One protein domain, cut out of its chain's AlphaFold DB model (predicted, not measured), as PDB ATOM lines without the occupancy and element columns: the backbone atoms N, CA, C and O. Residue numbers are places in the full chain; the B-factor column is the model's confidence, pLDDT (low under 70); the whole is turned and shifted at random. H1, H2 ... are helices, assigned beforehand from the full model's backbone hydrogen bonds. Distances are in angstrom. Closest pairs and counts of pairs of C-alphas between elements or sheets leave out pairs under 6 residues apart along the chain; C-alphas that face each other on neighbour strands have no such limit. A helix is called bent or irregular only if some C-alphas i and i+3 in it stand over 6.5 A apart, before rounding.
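Overview. This is residues 42 to 193 of the 204 residues of the protein "TetR family transcriptional regulator" of Tanticharoenia sakaeratensis NBRC 103193 (UniProt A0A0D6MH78). One very long helix, H6, runs out of a loose body of shorter helices, and its residues 171 to 193 stick out as a straight arm that makes much of the length. In the body, H1, H2, H3 and H4 go round in a loop that brings H4 back near H1; the bent helix H5 crosses the body, its arm H5a packing on H4 and on the early part of H6 and its arm H5b reaching H2, while H3 runs along the far side of the loop with residues 90 to 95 standing free. The printed part has 152 residues with six named helices, H1 to H6 in order along the chain, and no named strand. The class is all helix, with helix packing mostly crossed. The whole is loose, with a radius of gyration of the C-alphas of 21.2 A, and elongated, spanning 74 by 39 by 29 A.

Along the chain. The longest helix is H6, residues 148 to 193, 68.8 A from C-alpha 148 at (27.821, -2.363, -3.403) to C-alpha 193 at (81.453, 25.072, 29.897). H5, residues 119 to 140, was assigned as one helix by its hydrogen bonds but is bent: C-alphas 130 and 133 are 7.8 A apart. Its arms are H5a, residues 119 to 130, 16.4 A long, and H5b, residues 133 to 140, 10.5 A long. H1, residues 48 to 63, begins with C-alpha 48 at (36.145, 8.795, 13.579) and is 21.6 A long. H2 holds residues 66 to 78 and measures 18.3 A, H3 holds residues 82 to 96 and measures 20.8 A, and H4 holds residues 100 to 110 and measures 15.4 A.

Arrangement. H6 touches H1 with its residues 152 to 163 alone; the closest C-alphas are those of Ser 53 and Asp 156, 6.0 A apart. These two helices run opposite ways at a steep tilt of 45 degrees. H6 touches H5a with residues 154 to 162 alone, the closest C-alphas being those of Thr 130 and Ile 155 at 5.2 A. Their tilt of 36 degrees is only just steep, and they run opposite ways. H5a and H5b stand at a steep tilt of 65 degrees. H5a touches H4 with residues 119 to 123 alone; the closest C-alphas, of Arg 102 and Thr 123, are 5.7 A apart, and the steep tilt is 49 degrees, opposite ways. H1 and H4 are near each other. H5b and H2 only just touch, with 3 pairs of C-alphas within 8 A, the closest those of Arg 73 and Leu 139 at 6.3 A. H2 and H3 also only just touch, with 3 pairs, the closest those of Glu 78 and Ile 84 at 6.6 A, at a steep tilt of 46 degrees, opposite ways. Among the pairs that are apart are H3 and H5a, H3 and H6, and H4 and H6. Every O i to N i+4 pair is within hydrogen-bond range in H1, H2, H3, H4, H5a and H5b, and 41 of 42 are in H6.

Size, cuts and confidence. The two C-alphas farthest apart are those of Glu 67 and His 193, 75.3 A. Without the stretches that stand free, the body has 123 residues and spans 45 by 34 by 25 A. The printed part has no cut and no long link. The links H1 to H2, H2 to H3 and H3 to H4 are tight; H4 to H5 and H5 to H6 are short. The mean pLDDT of the printed part is 82.1, and 32 residues are under 70: 96 to 98, 142 to 145 and 169 to 193.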
ATOM      1  N   ASP A  42      27.986  12.401   8.762       85.69
ATOM      2  CA  ASP A  42      27.394  11.803   9.950       85.69
ATOM      3  C   ASP A  42      27.978  12.406  11.236       85.69
ATOM      4  O   ASP A  42      29.198  12.438  11.435       85.69
ATOM      5  N   ASP A  43      27.087  12.856  12.115       81.81
ATOM      6  CA  ASP A  43      27.377  13.445  13.422       81.81
ATOM      7  C   ASP A  43      27.006  12.513  14.587       81.81
ATOM      8  O   ASP A  43      27.241  12.846  15.755       81.81
ATOM      9  N   ALA A  44      26.476  11.319  14.296       86.00
ATOM     10  CA  ALA A  44      26.091  10.366  15.321       86.00
ATOM     11  C   ALA A  44      27.300   9.944  16.185       86.00
ATOM     12  O   ALA A  44      28.423   9.807  15.675       86.00
ATOM     13  N   PRO A  45      27.095   9.673  17.492       84.88
ATOM     14  CA  PRO A  45      28.156   9.198  18.372       84.88
ATOM     15  C   PRO A  45      28.884   7.978  17.793       84.88
ATOM     16  O   PRO A  45      28.262   7.054  17.264       84.88
ATOM     17  N   GLY A  46      30.212   7.978  17.894       87.62
ATOM     18  CA  GLY A  46      31.053   6.901  17.383       87.62
ATOM     19  C   GLY A  46      32.506   7.321  17.193       87.62
ATOM     20  O   GLY A  46      32.885   8.484  17.377       87.62
ATOM     21  N   SER A  47      33.334   6.352  16.817       91.06
ATOM     22  CA  SER A  47      34.705   6.597  16.387       91.06
ATOM     23  C   SER A  47      34.747   7.395  15.077       91.06
ATOM     24  O   SER A  47      33.797   7.417  14.293       91.06
ATOM     25  N   ILE A  48      35.884   8.045  14.820       91.38
ATOM     26  CA  ILE A  48      36.145   8.795  13.579       91.38
ATOM     27  C   ILE A  48      36.015   7.871  12.361       91.38
ATOM     28  O   ILE A  48      35.455   8.265  11.342       91.38
ATOM     29  N   ALA A  49      36.484   6.626  12.489       92.75
ATOM     30  CA  ALA A  49      36.391   5.614  11.444       92.75
ATOM     31  C   ALA A  49      34.935   5.269  11.098       92.75
ATOM     32  O   ALA A  49      34.584   5.213   9.923       92.75
ATOM     33  N   GLU A  50      34.074   5.085  12.104       93.31
ATOM     34  CA  GLU A  50      32.655   4.779  11.892       93.31
ATOM     35  C   GLU A  50      31.909   5.951  11.244       93.31
ATOM     36  O   GLU A  50      31.158   5.740  10.290       93.31
ATOM     37  N   GLN A  51      32.152   7.180  11.714       93.62
ATOM     38  CA  GLN A  51      31.556   8.392  11.140       93.62
ATOM     39  C   GLN A  51      31.984   8.581   9.677       93.62
ATOM     40  O   GLN A  51      31.134   8.787   8.805       93.62
ATOM     41  N   LEU A  52      33.281   8.433   9.373       93.62
ATOM     42  CA  LEU A  52      33.790   8.489   7.999       93.62
ATOM     43  C   LEU A  52      33.207   7.381   7.125       93.62
ATOM     44  O   LEU A  52      32.796   7.665   6.004       93.62
ATOM     45  N   SER A  53      33.137   6.145   7.625       94.50
ATOM     46  CA  SER A  53      32.610   5.003   6.867       94.50
ATOM     47  C   SER A  53      31.160   5.245   6.465       94.50
ATOM     48  O   SER A  53      30.829   5.190   5.280       94.50
ATOM     49  N   ARG A  54      30.294   5.610   7.419       94.06
ATOM     50  CA  ARG A  54      28.880   5.893   7.128       94.06
ATOM     51  C   ARG A  54      28.728   7.062   6.155       94.06
ATOM     52  O   ARG A  54      27.984   6.942   5.178       94.06
ATOM     53  N   SER A  55      29.478   8.141   6.374       93.44
ATOM     54  CA  SER A  55      29.410   9.345   5.543       93.44
ATOM     55  C   SER A  55      29.895   9.107   4.116       93.44
ATOM     56  O   SER A  55      29.194   9.443   3.167       93.44
ATOM     57  N   LEU A  56      31.066   8.489   3.936       93.56
ATOM     58  CA  LEU A  56      31.665   8.264   2.618       93.56
ATOM     59  C   LEU A  56      30.892   7.227   1.805       93.56
ATOM     60  O   LEU A  56      30.770   7.378   0.591       93.56
ATOM     61  N   LYS A  57      30.297   6.219   2.452       94.12
ATOM     62  CA  LYS A  57      29.387   5.278   1.783       94.12
ATOM     63  C   LYS A  57      28.112   5.972   1.308       94.12
ATOM     64  O   LYS A  57      27.669   5.751   0.181       94.12
ATOM     65  N   ALA A  58      27.523   6.838   2.134       92.44
ATOM     66  CA  ALA A  58      26.352   7.619   1.739       92.44
ATOM     67  C   ALA A  58      26.686   8.621   0.617       92.44
ATOM     68  O   ALA A  58      25.954   8.702  -0.369       92.44
ATOM     69  N   LEU A  59      27.834   9.295   0.720       91.12
ATOM     70  CA  LEU A  59      28.367  10.190  -0.302       91.12
ATOM     71  C   LEU A  59      28.613   9.459  -1.625       91.12
ATOM     72  O   LEU A  59      28.220   9.960  -2.673       91.12
ATOM     73  N   SER A  60      29.211   8.266  -1.583       90.50
ATOM     74  CA  SER A  60      29.425   7.419  -2.761       90.50
ATOM     75  C   SER A  60      28.110   7.116  -3.470       90.50
ATOM     76  O   SER A  60      27.981   7.351  -4.669       90.50
ATOM     77  N   ARG A  61      27.084   6.696  -2.721       90.25
ATOM     78  CA  ARG A  61      25.756   6.411  -3.281       90.25
ATOM     79  C   ARG A  61      25.094   7.636  -3.912       90.25
ATOM     80  O   ARG A  61      24.431   7.492  -4.937       90.25
ATOM     81  N   GLU A  62      25.251   8.827  -3.333       89.75
ATOM     82  CA  GLU A  62      24.748  10.067  -3.941       89.75
ATOM     83  C   GLU A  62      25.549  10.444  -5.199       89.75
ATOM     84  O   GLU A  62      24.981  10.846  -6.218       89.75
ATOM     85  N   PHE A  63      26.872  10.309  -5.146       87.38
ATOM     86  CA  PHE A  63      27.758  10.705  -6.235       87.38
ATOM     87  C   PHE A  63      27.618   9.792  -7.460       87.38
ATOM     88  O   PHE A  63      27.651  10.272  -8.593       87.38
ATOM     89  N   MET A  64      27.395   8.495  -7.233       87.81
ATOM     90  CA  MET A  64      27.247   7.470  -8.272       87.81
ATOM     91  C   MET A  64      25.824   7.365  -8.842       87.81
ATOM     92  O   MET A  64      25.530   6.449  -9.606       87.81
ATOM     93  N   GLN A  65      24.923   8.298  -8.519       89.25
ATOM     94  CA  GLN A  65      23.604   8.338  -9.153       89.25
ATOM     95  C   GLN A  65      23.737   8.524 -10.668       89.25
ATOM     96  O   GLN A  65      24.380   9.467 -11.139       89.25
ATOM     97  N   THR A  66      23.061   7.669 -11.440       87.81
ATOM     98  CA  THR A  66      23.135   7.654 -12.908       87.81
ATOM     99  C   THR A  66      22.867   9.025 -13.524       87.81
ATOM    100  O   THR A  66      23.592   9.451 -14.418       87.81
ATOM    101  N   GLU A  67      21.865   9.758 -13.030       89.31
ATOM    102  CA  GLU A  67      21.548  11.107 -13.523       89.31
ATOM    103  C   GLU A  67      22.715  12.086 -13.330       89.31
ATOM    104  O   GLU A  67      23.035  12.858 -14.238       89.31
ATOM    105  N   ARG A  68      23.385  12.023 -12.172       90.75
ATOM    106  CA  ARG A  68      24.525  12.883 -11.838       90.75
ATOM    107  C   ARG A  68      25.731  12.554 -12.710       90.75
ATOM    108  O   ARG A  68      26.336  13.462 -13.275       90.75
ATOM    109  N   LEU A  69      26.035  11.270 -12.886       90.38
ATOM    110  CA  LEU A  69      27.124  10.808 -13.749       90.38
ATOM    111  C   LEU A  69      26.868  11.141 -15.225       90.38
ATOM    112  O   LEU A  69      27.780  11.578 -15.926       90.38
ATOM    113  N   CYS A  70      25.632  10.996 -15.709       90.75
ATOM    114  CA  CYS A  70      25.241  11.407 -17.061       90.75
ATOM    115  C   CYS A  70      25.399  12.919 -17.269       90.75
ATOM    116  O   CYS A  70      25.897  13.352 -18.315       90.75
ATOM    117  N   LEU A  71      25.022  13.728 -16.275       91.94
ATOM    118  CA  LEU A  71      25.246  15.170 -16.313       91.94
ATOM    119  C   LEU A  71      26.744  15.495 -16.309       91.94
ATOM    120  O   LEU A  71      27.186  16.259 -17.163       91.94
ATOM    121  N   LEU A  72      27.534  14.870 -15.429       91.88
ATOM    122  CA  LEU A  72      28.986  15.050 -15.369       91.88
ATOM    123  C   LEU A  72      29.652  14.718 -16.711       91.88
ATOM    124  O   LEU A  72      30.417  15.527 -17.227       91.88
ATOM    125  N   ARG A  73      29.307  13.580 -17.328       91.94
ATOM    126  CA  ARG A  73      29.771  13.205 -18.679       91.94
ATOM    127  C   ARG A  73      29.454  14.273 -19.716       91.94
ATOM    128  O   ARG A  73      30.317  14.629 -20.514       91.94
ATOM    129  N   THR A  74      28.220  14.773 -19.701       91.50
ATOM    130  CA  THR A  74      27.767  15.805 -20.639       91.50
ATOM    131  C   THR A  74      28.560  17.092 -20.436       91.50
ATOM    132  O   THR A  74      29.076  17.652 -21.396       91.50
ATOM    133  N   VAL A  75      28.733  17.534 -19.188       91.56
ATOM    134  CA  VAL A  75      29.527  18.722 -18.850       91.56
ATOM    135  C   VAL A  75      30.975  18.559 -19.316       91.56
ATOM    136  O   VAL A  75      31.488  19.439 -20.002       91.56
ATOM    137  N   ILE A  76      31.609  17.415 -19.035       91.00
ATOM    138  CA  ILE A  76      32.974  17.114 -19.491       91.00
ATOM    139  C   ILE A  76      33.066  17.204 -21.020       91.00
ATOM    140  O   ILE A  76      33.975  17.854 -21.534       91.00
ATOM    141  N   ALA A  77      32.120  16.617 -21.758       91.44
ATOM    142  CA  ALA A  77      32.114  16.659 -23.221       91.44
ATOM    143  C   ALA A  77      32.007  18.094 -23.778       91.44
ATOM    144  O   ALA A  77      32.665  18.426 -24.769       91.44
ATOM    145  N   GLU A  78      31.234  18.954 -23.113       90.56
ATOM    146  CA  GLU A  78      31.002  20.346 -23.517       90.56
ATOM    147  C   GLU A  78      32.150  21.301 -23.127       90.56
ATOM    148  O   GLU A  78      32.280  22.372 -23.718       90.56
ATOM    149  N   THR A  79      33.065  20.913 -22.224       90.56
ATOM    150  CA  THR A  79      34.252  21.730 -21.846       90.56
ATOM    151  C   THR A  79      35.257  21.959 -22.988       90.56
ATOM    152  O   THR A  79      36.261  22.669 -22.839       90.56
ATOM    153  N   ARG A  80      35.004  21.381 -24.168       90.56
ATOM    154  CA  ARG A  80      35.669  21.746 -25.426       90.56
ATOM    155  C   ARG A  80      35.398  23.201 -25.817       90.56
ATOM    156  O   ARG A  80      36.271  23.825 -26.413       90.56
ATOM    157  N   ALA A  81      34.233  23.742 -25.458       89.75
ATOM    158  CA  ALA A  81      33.926  25.157 -25.610       89.75
ATOM    159  C   ALA A  81      34.590  25.969 -24.475       89.75
ATOM    160  O   ALA A  81      34.340  25.672 -23.301       89.75
ATOM    161  N   PRO A  82      35.409  26.999 -24.777       89.25
ATOM    162  CA  PRO A  82      36.106  27.792 -23.759       89.25
ATOM    163  C   PRO A  82      35.172  28.446 -22.736       89.25
ATOM    164  O   PRO A  82      35.461  28.435 -21.545       89.25
ATOM    165  N   GLU A  83      34.023  28.945 -23.192       87.12
ATOM    166  CA  GLU A  83      32.999  29.579 -22.352       87.12
ATOM    167  C   GLU A  83      32.462  28.606 -21.293       87.12
ATOM    168  O   GLU A  83      32.405  28.925 -20.109       87.12
ATOM    169  N   ILE A  84      32.137  27.376 -21.707       86.50
ATOM    170  CA  ILE A  84      31.655  26.326 -20.804       86.50
ATOM    171  C   ILE A  84      32.755  25.907 -19.835       86.50
ATOM    172  O   ILE A  84      32.500  25.768 -18.643       86.50
ATOM    173  N   ARG A  85      33.989  25.746 -20.322       90.94
ATOM    174  CA  ARG A  85      35.139  25.426 -19.468       90.94
ATOM    175  C   ARG A  85      35.343  26.472 -18.377       90.94
ATOM    176  O   ARG A  85      35.587  26.096 -17.236       90.94
ATOM    177  N   GLN A  86      35.229  27.754 -18.719       90.62
ATOM    178  CA  GLN A  86      35.369  28.849 -17.765       90.62
ATOM    179  C   GLN A  86      34.261  28.818 -16.707       90.62
ATOM    180  O   GLN A  86      34.568  28.876 -15.519       90.62
ATOM    181  N   ILE A  87      32.999  28.664 -17.122       88.81
ATOM    182  CA  ILE A  87      31.855  28.562 -16.200       88.81
ATOM    183  C   ILE A  87      32.037  27.377 -15.246       88.81
ATOM    184  O   ILE A  87      31.895  27.518 -14.036       88.81
ATOM    185  N   VAL A  88      32.384  26.206 -15.784       88.62
ATOM    186  CA  VAL A  88      32.615  24.995 -14.989       88.62
ATOM    187  C   VAL A  88      33.757  25.216 -13.997       88.62
ATOM    188  O   VAL A  88      33.568  24.953 -12.816       88.62
ATOM    189  N   GLY A  89      34.900  25.746 -14.442       88.38
ATOM    190  CA  GLY A  89      36.045  26.027 -13.569       88.38
ATOM    191  C   GLY A  89      35.675  26.922 -12.386       88.38
ATOM    192  O   GLY A  89      35.888  26.537 -11.240       88.38
ATOM    193  N   GLN A  90      35.011  28.050 -12.655       88.94
ATOM    194  CA  GLN A  90      34.566  28.988 -11.616       88.94
ATOM    195  C   GLN A  90      33.594  28.342 -10.619       88.94
ATOM    196  O   GLN A  90      33.708  28.534  -9.408       88.94
ATOM    197  N   LEU A  91      32.643  27.542 -11.111       86.12
ATOM    198  CA  LEU A  91      31.681  26.859 -10.248       86.12
ATOM    199  C   LEU A  91      32.352  25.808  -9.352       86.12
ATOM    200  O   LEU A  91      31.993  25.696  -8.177       86.12
ATOM    201  N   PHE A  92      33.324  25.057  -9.876       82.62
ATOM    202  CA  PHE A  92      34.093  24.096  -9.086       82.62
ATOM    203  C   PHE A  92      34.942  24.796  -8.020       82.62
ATOM    204  O   PHE A  92      34.878  24.389  -6.864       82.62
ATOM    205  N   GLU A  93      35.648  25.875  -8.363       83.31
ATOM    206  CA  GLU A  93      36.427  26.675  -7.402       83.31
ATOM    207  C   GLU A  93      35.555  27.182  -6.244       83.31
ATOM    208  O   GLU A  93      35.903  27.025  -5.075       83.31
ATOM    209  N   MET A  94      34.369  27.718  -6.552       80.00
ATOM    210  CA  MET A  94      33.440  28.221  -5.536       80.00
ATOM    211  C   MET A  94      32.866  27.119  -4.636       80.00
ATOM    212  O   MET A  94      32.671  27.335  -3.439       80.00
ATOM    213  N   LYS A  95      32.530  25.952  -5.200       77.31
ATOM    214  CA  LYS A  95      31.816  24.888  -4.473       77.31
ATOM    215  C   LYS A  95      32.746  23.925  -3.744       77.31
ATOM    216  O   LYS A  95      32.324  23.362  -2.733       77.31
ATOM    217  N   CYS A  96      33.993  23.769  -4.188       68.81
ATOM    218  CA  CYS A  96      34.974  22.886  -3.552       68.81
ATOM    219  C   CYS A  96      35.254  23.300  -2.093       68.81
ATOM    220  O   CYS A  96      35.305  22.452  -1.205       68.81
ATOM    221  N   ALA A  97      35.265  24.608  -1.806       63.50
ATOM    222  CA  ALA A  97      35.397  25.131  -0.443       63.50
ATOM    223  C   ALA A  97      34.269  24.679   0.512       63.50
ATOM    224  O   ALA A  97      34.484  24.585   1.720       63.50
ATOM    225  N   SER A  98      33.078  24.390  -0.029       65.88
ATOM    226  CA  SER A  98      31.884  23.951   0.712       65.88
ATOM    227  C   SER A  98      31.668  22.435   0.698       65.88
ATOM    228  O   SER A  98      30.581  21.961   1.030       65.88
ATOM    229  N   PHE A  99      32.669  21.662   0.278       83.12
ATOM    230  CA  PHE A  99      32.540  20.215   0.188       83.12
ATOM    231  C   PHE A  99      32.327  19.593   1.585       83.12
ATOM    232  O   PHE A  99      33.140  19.847   2.478       83.12
ATOM    233  N   PRO A 100      31.280  18.769   1.813       88.19
ATOM    234  CA  PRO A 100      30.929  18.295   3.157       88.19
ATOM    235  C   PRO A 100      32.070  17.593   3.902       88.19
ATOM    236  O   PRO A 100      32.258  17.825   5.095       88.19
ATOM    237  N   LEU A 101      32.874  16.792   3.193       90.06
ATOM    238  CA  LEU A 101      34.030  16.102   3.772       90.06
ATOM    239  C   LEU A 101      35.068  17.084   4.329       90.06
ATOM    240  O   LEU A 101      35.586  16.877   5.423       90.06
ATOM    241  N   ARG A 102      35.333  18.172   3.598       91.31
ATOM    242  CA  ARG A 102      36.267  19.225   4.008       91.31
ATOM    243  C   ARG A 102      35.784  19.902   5.284       91.31
ATOM    244  O   ARG A 102      36.535  19.995   6.251       91.31
ATOM    245  N   THR A 103      34.526  20.345   5.294       90.56
ATOM    246  CA  THR A 103      33.900  20.995   6.457       90.56
ATOM    247  C   THR A 103      33.986  20.103   7.689       90.56
ATOM    248  O   THR A 103      34.428  20.544   8.746       90.56
ATOM    249  N   TRP A 104      33.674  18.818   7.530       92.00
ATOM    250  CA  TRP A 104      33.749  17.856   8.621       92.00
ATOM    251  C   TRP A 104      35.181  17.649   9.131       92.00
ATOM    252  O   TRP A 104      35.397  17.621  10.339       92.00
ATOM    253  N   LEU A 105      36.189  17.575   8.251       91.06
ATOM    254  CA  LEU A 105      37.596  17.495   8.671       91.06
ATOM    255  C   LEU A 105      38.037  18.747   9.451       91.06
ATOM    256  O   LEU A 105      38.749  18.624  10.449       91.06
ATOM    257  N   VAL A 106      37.586  19.942   9.051       91.94
ATOM    258  CA  VAL A 106      37.833  21.185   9.809       91.94
ATOM    259  C   VAL A 106      37.238  21.093  11.216       91.94
ATOM    260  O   VAL A 106      37.924  21.402  12.191       91.94
ATOM    261  N   GLU A 107      35.995  20.629  11.341       91.25
ATOM    262  CA  GLU A 107      35.319  20.464  12.633       91.25
ATOM    263  C   GLU A 107      36.029  19.441  13.525       91.25
ATOM    264  O   GLU A 107      36.301  19.715  14.695       91.25
ATOM    265  N   GLN A 108      36.417  18.283  12.981       91.00
ATOM    266  CA  GLN A 108      37.132  17.267  13.760       91.00
ATOM    267  C   GLN A 108      38.517  17.744  14.212       91.00
ATOM    268  O   GLN A 108      38.962  17.386  15.307       91.00
ATOM    269  N   ARG A 109      39.196  18.571  13.405       90.69
ATOM    270  CA  ARG A 109      40.457  19.217  13.796       90.69
ATOM    271  C   ARG A 109      40.228  20.226  14.921       90.69
ATOM    272  O   ARG A 109      40.992  20.232  15.880       90.69
ATOM    273  N   ALA A 110      39.172  21.036  14.844       90.31
ATOM    274  CA  ALA A 110      38.818  21.987  15.902       90.31
ATOM    275  C   ALA A 110      38.484  21.288  17.235       90.31
ATOM    276  O   ALA A 110      38.783  21.815  18.305       90.31
ATOM    277  N   LEU A 111      37.926  20.075  17.173       89.44
ATOM    278  CA  LEU A 111      37.668  19.213  18.330       89.44
ATOM    279  C   LEU A 111      38.907  18.431  18.813       89.44
ATOM    280  O   LEU A 111      38.784  17.616  19.727       89.44
ATOM    281  N   ASN A 112      40.085  18.641  18.213       87.81
ATOM    282  CA  ASN A 112      41.328  17.898  18.477       87.81
ATOM    283  C   ASN A 112      41.188  16.369  18.333       87.81
ATOM    284  O   ASN A 112      41.934  15.608  18.946       87.81
ATOM    285  N   ARG A 113      40.224  15.906  17.525       86.06
ATOM    286  CA  ARG A 113      40.012  14.478  17.237       86.06
ATOM    287  C   ARG A 113      40.930  13.977  16.124       86.06
ATOM    288  O   ARG A 113      41.274  12.801  16.108       86.06
ATOM    289  N   ILE A 114      41.328  14.863  15.211       86.75
ATOM    290  CA  ILE A 114      42.314  14.592  14.160       86.75
ATOM    291  C   ILE A 114      43.397  15.666  14.159       86.75
ATOM    292  O   ILE A 114      43.130  16.832  14.453       86.75
ATOM    293  N   ILE A 115      44.607  15.285  13.759       84.25
ATOM    294  CA  ILE A 115      45.716  16.212  13.540       84.25
ATOM    295  C   ILE A 115      46.042  16.180  12.054       84.25
ATOM    296  O   ILE A 115      46.536  15.193  11.531       84.25
ATOM    297  N   CYS A 116      45.729  17.261  11.359       82.44
ATOM    298  CA  CYS A 116      45.912  17.364   9.921       82.44
ATOM    299  C   CYS A 116      46.487  18.743   9.607       82.44
ATOM    300  O   CYS A 116      45.897  19.747  10.008       82.44
ATOM    301  N   GLU A 117      47.642  18.796   8.947       79.06
ATOM    302  CA  GLU A 117      48.310  20.059   8.615       79.06
ATOM    303  C   GLU A 117      47.561  20.786   7.495       79.06
ATOM    304  O   GLU A 117      47.025  21.876   7.730       79.06
ATOM    305  N   ASP A 118      47.447  20.125   6.340       88.12
ATOM    306  CA  ASP A 118      46.737  20.600   5.155       88.12
ATOM    307  C   ASP A 118      45.408  19.846   4.971       88.12
ATOM    308  O   ASP A 118      45.358  18.693   4.540       88.12
ATOM    309  N   ILE A 119      44.308  20.506   5.339       89.69
ATOM    310  CA  ILE A 119      42.959  19.933   5.242       89.69
ATOM    311  C   ILE A 119      42.539  19.736   3.786       89.69
ATOM    312  O   ILE A 119      41.829  18.771   3.496       89.69
ATOM    313  N   ASP A 120      42.960  20.623   2.887       89.06
ATOM    314  CA  ASP A 120      42.555  20.584   1.485       89.06
ATOM    315  C   ASP A 120      43.223  19.383   0.808       89.06
ATOM    316  O   ASP A 120      42.534  18.526   0.252       89.06
ATOM    317  N   GLU A 121      44.533  19.212   1.015       89.50
ATOM    318  CA  GLU A 121      45.280  18.048   0.527       89.50
ATOM    319  C   GLU A 121      44.695  16.728   1.057       89.50
ATOM    320  O   GLU A 121      44.468  15.780   0.300       89.50
ATOM    321  N   LYS A 122      44.412  16.636   2.365       91.12
ATOM    322  CA  LYS A 122      43.843  15.408   2.945       91.12
ATOM    323  C   LYS A 122      42.431  15.118   2.446       91.12
ATOM    324  O   LYS A 122      42.081  13.946   2.298       91.12
ATOM    325  N   THR A 123      41.637  16.154   2.182       91.81
ATOM    326  CA  THR A 123      40.310  16.001   1.579       91.81
ATOM    327  C   THR A 123      40.439  15.397   0.183       91.81
ATOM    328  O   THR A 123      39.782  14.391  -0.098       91.81
ATOM    329  N   ASP A 124      41.321  15.946  -0.654       90.12
ATOM    330  CA  ASP A 124      41.548  15.478  -2.023       90.12
ATOM    331  C   ASP A 124      42.088  14.045  -2.059       90.12
ATOM    332  O   ASP A 124      41.612  13.217  -2.840       90.12
ATOM    333  N   LEU A 125      43.027  13.714  -1.169       91.81
ATOM    334  CA  LEU A 125      43.559  12.357  -1.030       91.81
ATOM    335  C   LEU A 125      42.461  11.356  -0.661       91.81
ATOM    336  O   LEU A 125      42.316  10.320  -1.314       91.81
ATOM    337  N   LEU A 126      41.670  11.656   0.372       92.94
ATOM    338  CA  LEU A 126      40.606  10.764   0.825       92.94
ATOM    339  C   LEU A 126      39.512  10.609  -0.240       92.94
ATOM    340  O   LEU A 126      39.059   9.492  -0.501       92.94
ATOM    341  N   PHE A 127      39.130  11.701  -0.903       90.56
ATOM    342  CA  PHE A 127      38.179  11.674  -2.011       90.56
ATOM    343  C   PHE A 127      38.708  10.850  -3.194       90.56
ATOM    344  O   PHE A 127      38.000   9.996  -3.727       90.56
ATOM    345  N   GLY A 128      39.971  11.042  -3.580       90.94
ATOM    346  CA  GLY A 128      40.605  10.316  -4.677       90.94
ATOM    347  C   GLY A 128      40.690   8.808  -4.428       90.94
ATOM    348  O   GLY A 128      40.360   8.024  -5.319       90.94
ATOM    349  N   MET A 129      41.069   8.396  -3.212       92.31
ATOM    350  CA  MET A 129      41.159   6.977  -2.836       92.31
ATOM    351  C   MET A 129      39.794   6.288  -2.772       92.31
ATOM    352  O   MET A 129      39.685   5.110  -3.105       92.31
ATOM    353  N   THR A 130      38.761   7.007  -2.331       91.94
ATOM    354  CA  THR A 130      37.421   6.437  -2.150       91.94
ATOM    355  C   THR A 130      36.624   6.462  -3.445       91.94
ATOM    356  O   THR A 130      36.102   5.433  -3.849       91.94
ATOM    357  N   LEU A 131      36.548   7.604  -4.129       88.69
ATOM    358  CA  LEU A 131      35.638   7.819  -5.256       88.69
ATOM    359  C   LEU A 131      36.347   7.885  -6.610       88.69
ATOM    360  O   LEU A 131      35.736   7.544  -7.619       88.69
ATOM    361  N   GLY A 132      37.629   8.255  -6.658       87.69
ATOM    362  CA  GLY A 132      38.328   8.610  -7.898       87.69
ATOM    363  C   GLY A 132      38.249   7.552  -9.003       87.69
ATOM    364  O   GLY A 132      37.721   7.817 -10.087       87.69
ATOM    365  N   LEU A 133      38.735   6.333  -8.739       85.50
ATOM    366  CA  LEU A 133      38.733   5.271  -9.753       85.50
ATOM    367  C   LEU A 133      37.316   4.765 -10.066       85.50
ATOM    368  O   LEU A 133      37.040   4.404 -11.209       85.50
ATOM    369  N   MET A 134      36.411   4.773  -9.079       87.19
ATOM    370  CA  MET A 134      35.010   4.394  -9.286       87.19
ATOM    371  C   MET A 134      34.319   5.369 -10.239       87.19
ATOM    372  O   MET A 134      33.740   4.946 -11.233       87.19
ATOM    373  N   THR A 135      34.469   6.674 -10.002       87.62
ATOM    374  CA  THR A 135      33.942   7.718 -10.881       87.62
ATOM    375  C   THR A 135      34.528   7.598 -12.279       87.62
ATOM    376  O   THR A 135      33.790   7.671 -13.254       87.62
ATOM    377  N   LEU A 136      35.839   7.385 -12.415       87.31
ATOM    378  CA  LEU A 136      36.460   7.252 -13.732       87.31
ATOM    379  C   LEU A 136      35.938   6.026 -14.498       87.31
ATOM    380  O   LEU A 136      35.648   6.119 -15.695       87.31
ATOM    381  N   GLY A 137      35.784   4.893 -13.812       87.06
ATOM    382  CA  GLY A 137      35.189   3.684 -14.371       87.06
ATOM    383  C   GLY A 137      33.758   3.911 -14.838       87.06
ATOM    384  O   GLY A 137      33.419   3.609 -15.986       87.06
ATOM    385  N   GLU A 138      32.964   4.542 -13.976       86.56
ATOM    386  CA  GLU A 138      31.593   4.922 -14.268       86.56
ATOM    387  C   GLU A 138      31.502   5.913 -15.413       86.56
ATOM    388  O   GLU A 138      30.588   5.774 -16.198       86.56
ATOM    389  N   LEU A 139      32.420   6.872 -15.575       87.44
ATOM    390  CA  LEU A 139      32.401   7.851 -16.671       87.44
ATOM    391  C   LEU A 139      32.797   7.235 -18.020       87.44
ATOM    392  O   LEU A 139      32.247   7.612 -19.059       87.44
ATOM    393  N   THR A 140      33.721   6.275 -18.013       84.44
ATOM    394  CA  THR A 140      34.269   5.642 -19.226       84.44
ATOM    395  C   THR A 140      33.493   4.405 -19.680       84.44
ATOM    396  O   THR A 140      33.685   3.953 -20.806       84.44
ATOM    397  N   GLY A 141      32.595   3.877 -18.839       77.62
ATOM    398  CA  GLY A 141      31.867   2.632 -19.112       77.62
ATOM    399  C   GLY A 141      32.766   1.391 -19.073       77.62
ATOM    400  O   GLY A 141      32.405   0.364 -19.643       77.62
ATOM    401  N   GLY A 142      33.955   1.511 -18.469       60.97
ATOM    402  CA  GLY A 142      35.047   0.545 -18.594       60.97
ATOM    403  C   GLY A 142      35.367  -0.274 -17.343       60.97
ATOM    404  O   GLY A 142      36.104  -1.252 -17.451       60.97
ATOM    405  N   CYS A 143      34.845   0.068 -16.162       56.88
ATOM    406  CA  CYS A 143      35.084  -0.747 -14.968       56.88
ATOM    407  C   CYS A 143      33.938  -1.734 -14.751       56.88
ATOM    408  O   CYS A 143      32.771  -1.356 -14.805       56.88
ATOM    409  N   ALA A 144      34.288  -2.999 -14.497       55.91
ATOM    410  CA  ALA A 144      33.350  -4.011 -14.031       55.91
ATOM    411  C   ALA A 144      32.515  -3.433 -12.882       55.91
ATOM    412  O   ALA A 144      33.091  -2.834 -11.971       55.91
ATOM    413  N   ASN A 145      31.188  -3.591 -12.959       64.50
ATOM    414  CA  ASN A 145      30.248  -3.185 -11.916       64.50
ATOM    415  C   ASN A 145      30.715  -3.766 -10.579       64.50
ATOM    416  O   ASN A 145      30.430  -4.928 -10.286       64.50
ATOM    417  N   ARG A 146      31.447  -2.974  -9.783       75.00
ATOM    418  CA  ARG A 146      31.719  -3.334  -8.396       75.00
ATOM    419  C   ARG A 146      30.369  -3.444  -7.722       75.00
ATOM    420  O   ARG A 146      29.555  -2.525  -7.809       75.00
ATOM    421  N   THR A 147      30.141  -4.566  -7.067       84.81
ATOM    422  CA  THR A 147      28.981  -4.727  -6.198       84.81
ATOM    423  C   THR A 147      29.032  -3.676  -5.089       84.81
ATOM    424  O   THR A 147      30.111  -3.214  -4.714       84.81
ATOM    425  N   GLU A 148      27.878  -3.312  -4.528       84.94
ATOM    426  CA  GLU A 148      27.821  -2.363  -3.403       84.94
ATOM    427  C   GLU A 148      28.732  -2.800  -2.242       84.94
ATOM    428  O   GLU A 148      29.397  -1.972  -1.627       84.94
ATOM    429  N   LEU A 149      28.851  -4.113  -2.009       87.25
ATOM    430  CA  LEU A 149      29.745  -4.678  -1.000       87.25
ATOM    431  C   LEU A 149      31.227  -4.386  -1.288       87.25
ATOM    432  O   LEU A 149      31.963  -4.007  -0.382       87.25
ATOM    433  N   GLU A 150      31.676  -4.547  -2.534       89.81
ATOM    434  CA  GLU A 150      33.064  -4.263  -2.923       89.81
ATOM    435  C   GLU A 150      33.385  -2.765  -2.856       89.81
ATOM    436  O   GLU A 150      34.520  -2.390  -2.558       89.81
ATOM    437  N   GLN A 151      32.400  -1.907  -3.135       89.12
ATOM    438  CA  GLN A 151      32.537  -0.458  -2.979       89.12
ATOM    439  C   GLN A 151      32.665  -0.080  -1.500       89.12
ATOM    440  O   GLN A 151      33.581   0.653  -1.127       89.12
ATOM    441  N   ASP A 152      31.801  -0.630  -0.646       93.00
ATOM    442  CA  ASP A 152      31.835  -0.392   0.796       93.00
ATOM    443  C   ASP A 152      33.160  -0.868   1.418       93.00
ATOM    444  O   ASP A 152      33.753  -0.148   2.222       93.00
ATOM    445  N   GLN A 153      33.671  -2.031   0.997       93.12
ATOM    446  CA  GLN A 153      34.975  -2.552   1.427       93.12
ATOM    447  C   GLN A 153      36.144  -1.672   0.973       93.12
ATOM    448  O   GLN A 153      37.083  -1.454   1.741       93.12
ATOM    449  N   LEU A 154      36.100  -1.152  -0.260       92.44
ATOM    450  CA  LEU A 154      37.112  -0.222  -0.764       92.44
ATOM    451  C   LEU A 154      37.144   1.058   0.078       92.44
ATOM    452  O   LEU A 154      38.223   1.525   0.441       92.44
ATOM    453  N   ILE A 155      35.969   1.600   0.408       94.62
ATOM    454  CA  ILE A 155      35.837   2.800   1.238       94.62
ATOM    455  C   ILE A 155      36.405   2.549   2.637       94.62
ATOM    456  O   ILE A 155      37.225   3.336   3.107       94.62
ATOM    457  N   ASP A 156      36.037   1.438   3.279       95.56
ATOM    458  CA  ASP A 156      36.549   1.089   4.610       95.56
ATOM    459  C   ASP A 156      38.076   0.910   4.602       95.56
ATOM    460  O   ASP A 156      38.774   1.391   5.501       95.56
ATOM    461  N   HIS A 157      38.619   0.290   3.551       94.44
ATOM    462  CA  HIS A 157      40.062   0.145   3.396       94.44
ATOM    463  C   HIS A 157      40.754   1.503   3.219       94.44
ATOM    464  O   HIS A 157      41.718   1.797   3.929       94.44
ATOM    465  N   ALA A 158      40.237   2.371   2.346       95.00
ATOM    466  CA  ALA A 158      40.771   3.717   2.142       95.00
ATOM    467  C   ALA A 158      40.763   4.551   3.436       95.00
ATOM    468  O   ALA A 158      41.739   5.243   3.725       95.00
ATOM    469  N   ILE A 159      39.707   4.441   4.249       95.19
ATOM    470  CA  ILE A 159      39.622   5.104   5.559       95.19
ATOM    471  C   ILE A 159      40.707   4.586   6.503       95.19
ATOM    472  O   ILE A 159      41.364   5.387   7.165       95.19
ATOM    473  N   SER A 160      40.931   3.270   6.563       94.25
ATOM    474  CA  SER A 160      41.970   2.711   7.436       94.25
ATOM    475  C   SER A 160      43.375   3.188   7.054       94.25
ATOM    476  O   SER A 160      44.138   3.597   7.928       94.25
ATOM    477  N   VAL A 161      43.688   3.235   5.753       93.94
ATOM    478  CA  VAL A 161      44.949   3.787   5.228       93.94
ATOM    479  C   VAL A 161      45.081   5.271   5.571       93.94
ATOM    480  O   VAL A 161      46.133   5.711   6.031       93.94
ATOM    481  N   PHE A 162      44.008   6.042   5.390       93.75
ATOM    482  CA  PHE A 162      43.987   7.473   5.679       93.75
ATOM    483  C   PHE A 162      44.215   7.778   7.163       93.75
ATOM    484  O   PHE A 162      45.073   8.593   7.502       93.75
ATOM    485  N   LEU A 163      43.479   7.106   8.053       92.06
ATOM    486  CA  LEU A 163      43.594   7.308   9.497       92.06
ATOM    487  C   LEU A 163      44.965   6.876  10.018       92.06
ATOM    488  O   LEU A 163      45.551   7.588  10.829       92.06
ATOM    489  N   TYR A 164      45.507   5.770   9.505       90.00
ATOM    490  CA  TYR A 164      46.871   5.354   9.826       90.00
ATOM    491  C   TYR A 164      47.906   6.395   9.376       90.00
ATOM    492  O   TYR A 164      48.818   6.734  10.128       90.00
ATOM    493  N   GLY A 165      47.748   6.951   8.170       86.81
ATOM    494  CA  GLY A 165      48.632   7.995   7.653       86.81
ATOM    495  C   GLY A 165      48.607   9.277   8.490       86.81
ATOM    496  O   GLY A 165      49.654   9.883   8.707       86.81
ATOM    497  N   ILE A 166      47.435   9.668   8.996       85.06
ATOM    498  CA  ILE A 166      47.287  10.818   9.901       85.06
ATOM    499  C   ILE A 166      47.966  10.559  11.252       85.06
ATOM    500  O   ILE A 166      48.700  11.413  11.741       85.06
ATOM    501  N   ASP A 167      47.773   9.377  11.834       78.88
ATOM    502  CA  ASP A 167      48.339   9.012  13.140       78.88
ATOM    503  C   ASP A 167      49.882   8.933  13.116       78.88
ATOM    504  O   ASP A 167      50.577   9.374  14.036       78.88
ATOM    505  N   GLN A 168      50.456   8.464  12.002       70.94
ATOM    506  CA  GLN A 168      51.910   8.436  11.808       70.94
ATOM    507  C   GLN A 168      52.534   9.836  11.720       70.94
ATOM    508  O   GLN A 168      53.648  10.034  12.207       70.94
ATOM    509  N   GLN A 169      51.832  10.830  11.163       64.50
ATOM    510  CA  GLN A 169      52.326  12.214  11.136       64.50
ATOM    511  C   GLN A 169      52.442  12.807  12.550       64.50
ATOM    512  O   GLN A 169      53.379  13.555  12.825       64.50
ATOM    513  N   VAL A 170      51.554  12.413  13.470       62.19
ATOM    514  CA  VAL A 170      51.629  12.791  14.893       62.19
ATOM    515  C   VAL A 170      52.863  12.180  15.551       62.19
ATOM    516  O   VAL A 170      53.624  12.871  16.230       62.19
ATOM    517  N   SER A 171      53.097  10.889  15.308       61.06
ATOM    518  CA  SER A 171      54.239  10.161  15.873       61.06
ATOM    519  C   SER A 171      55.583  10.686  15.354       61.06
ATOM    520  O   SER A 171      56.512  10.877  16.138       61.06
ATOM    521  N   ALA A 172      55.679  10.985  14.056       60.44
ATOM    522  CA  ALA A 172      56.883  11.541  13.443       60.44
ATOM    523  C   ALA A 172      57.182  12.970  13.931       60.44
ATOM    524  O   ALA A 172      58.337  13.298  14.200       60.44
ATOM    525  N   ARG A 173      56.154  13.812  14.106       57.44
ATOM    526  CA  ARG A 173      56.324  15.182  14.611       57.44
ATOM    527  C   ARG A 173      56.793  15.207  16.066       57.44
ATOM    528  O   ARG A 173      57.765  15.889  16.372       57.44
ATOM    529  N   ASN A 174      56.204  14.369  16.919       58.25
ATOM    530  CA  ASN A 174      56.638  14.234  18.312       58.25
ATOM    531  C   ASN A 174      58.096  13.747  18.429       58.25
ATOM    532  O   ASN A 174      58.816  14.168  19.334       58.25
ATOM    533  N   GLN A 175      58.567  12.893  17.513       56.03
ATOM    534  CA  GLN A 175      59.968  12.448  17.487       56.03
ATOM    535  C   GLN A 175      60.937  13.553  17.036       56.03
ATOM    536  O   GLN A 175      62.028  13.662  17.598       56.03
ATOM    537  N   ILE A 176      60.542  14.397  16.077       58.69
ATOM    538  CA  ILE A 176      61.350  15.543  15.622       58.69
ATOM    539  C   ILE A 176      61.455  16.605  16.723       58.69
ATOM    540  O   ILE A 176      62.557  17.074  17.003       58.69
ATOM    541  N   ASP A 177      60.350  16.931  17.398       56.34
ATOM    542  CA  ASP A 177      60.340  17.918  18.487       56.34
ATOM    543  C   ASP A 177      61.170  17.438  19.696       56.34
ATOM    544  O   ASP A 177      61.901  18.219  20.307       56.34
ATOM    545  N   THR A 178      61.162  16.131  19.984       57.50
ATOM    546  CA  THR A 178      62.012  15.536  21.035       57.50
ATOM    547  C   THR A 178      63.505  15.608  20.676       57.50
ATOM    548  O   THR A 178      64.337  15.905  21.533       57.50
ATOM    549  N   HIS A 179      63.867  15.392  19.405       52.47
ATOM    550  CA  HIS A 179      65.254  15.525  18.937       52.47
ATOM    551  C   HIS A 179      65.730  16.987  18.854       52.47
ATOM    552  O   HIS A 179      66.909  17.257  19.090       52.47
ATOM    553  N   ALA A 180      64.840  17.936  18.553       49.88
ATOM    554  CA  ALA A 180      65.161  19.363  18.534       49.88
ATOM    555  C   ALA A 180      65.458  19.904  19.945       49.88
ATOM    556  O   ALA A 180      66.448  20.612  20.125       49.88
ATOM    557  N   LEU A 181      64.671  19.493  20.948       52.38
ATOM    558  CA  LEU A 181      64.890  19.850  22.355       52.38
ATOM    559  C   LEU A 181      66.185  19.239  22.918       52.38
ATOM    560  O   LEU A 181      66.932  19.918  23.621       52.38
ATOM    561  N   ALA A 182      66.522  17.999  22.540       52.69
ATOM    562  CA  ALA A 182      67.788  17.372  22.935       52.69
ATOM    563  C   ALA A 182      69.024  18.110  22.373       52.69
ATOM    564  O   ALA A 182      70.051  18.218  23.045       52.69
ATOM    565  N   HIS A 183      68.926  18.679  21.165       51.22
ATOM    566  CA  HIS A 183      70.008  19.458  20.554       51.22
ATOM    567  C   HIS A 183      70.106  20.917  21.036       51.22
ATOM    568  O   HIS A 183      71.118  21.573  20.758       51.22
ATOM    569  N   GLU A 184      69.094  21.454  21.722       51.12
ATOM    570  CA  GLU A 184      69.191  22.739  22.433       51.12
ATOM    571  C   GLU A 184      69.817  22.576  23.823       51.12
ATOM    572  O   GLU A 184      70.662  23.393  24.199       51.12
ATOM    573  N   ASP A 185      69.519  21.487  24.536       49.81
ATOM    574  CA  ASP A 185      70.148  21.196  25.831       49.81
ATOM    575  C   ASP A 185      71.654  20.910  25.699       49.81
ATOM    576  O   ASP A 185      72.459  21.443  26.466       49.81
ATOM    577  N   GLU A 186      72.087  20.174  24.668       48.66
ATOM    578  CA  GLU A 186      73.521  19.963  24.408       48.66
ATOM    579  C   GLU A 186      74.255  21.258  24.016       48.66
ATOM    580  O   GLU A 186      75.413  21.469  24.394       48.66
ATOM    581  N   ARG A 187      73.589  22.176  23.303       50.75
ATOM    582  CA  ARG A 187      74.169  23.486  22.962       50.75
ATOM    583  C   ARG A 187      74.269  24.406  24.179       50.75
ATOM    584  O   ARG A 187      75.286  25.090  24.319       50.75
ATOM    585  N   ASN A 188      73.301  24.363  25.092       51.56
ATOM    586  CA  ASN A 188      73.341  25.120  26.345       51.56
ATOM    587  C   ASN A 188      74.382  24.570  27.338       51.56
ATOM    588  O   ASN A 188      75.100  25.352  27.966       51.56
ATOM    589  N   LEU A 189      74.563  23.247  27.414       50.47
ATOM    590  CA  LEU A 189      75.628  22.618  28.211       50.47
ATOM    591  C   LEU A 189      77.032  22.947  27.671       50.47
ATOM    592  O   LEU A 189      77.955  23.209  28.446       50.47
ATOM    593  N   THR A 190      77.193  23.027  26.346       51.50
ATOM    594  CA  THR A 190      78.476  23.395  25.718       51.50
ATOM    595  C   THR A 190      78.813  24.887  25.903       51.50
ATOM    596  O   THR A 190      79.983  25.247  26.051       51.50
ATOM    597  N   PHE A 191      77.809  25.773  25.966       48.00
ATOM    598  CA  PHE A 191      78.001  27.204  26.257       48.00
ATOM    599  C   PHE A 191      78.312  27.490  27.735       48.00
ATOM    600  O   PHE A 191      79.145  28.356  28.029       48.00
ATOM    601  N   ALA A 192      77.723  26.734  28.668       49.88
ATOM    602  CA  ALA A 192      78.030  26.852  30.094       49.88
ATOM    603  C   ALA A 192      79.488  26.461  30.412       49.88
ATOM    604  O   ALA A 192      80.126  27.083  31.260       49.88
ATOM    605  N   HIS A 193      80.061  25.492  29.686       48.91
ATOM    606  CA  HIS A 193      81.453  25.072  29.897       48.91
ATOM    607  C   HIS A 193      82.498  26.015  29.275       48.91
ATOM    608  O   HIS A 193      83.641  26.051  29.726       48.91
TER     609      HIS A 193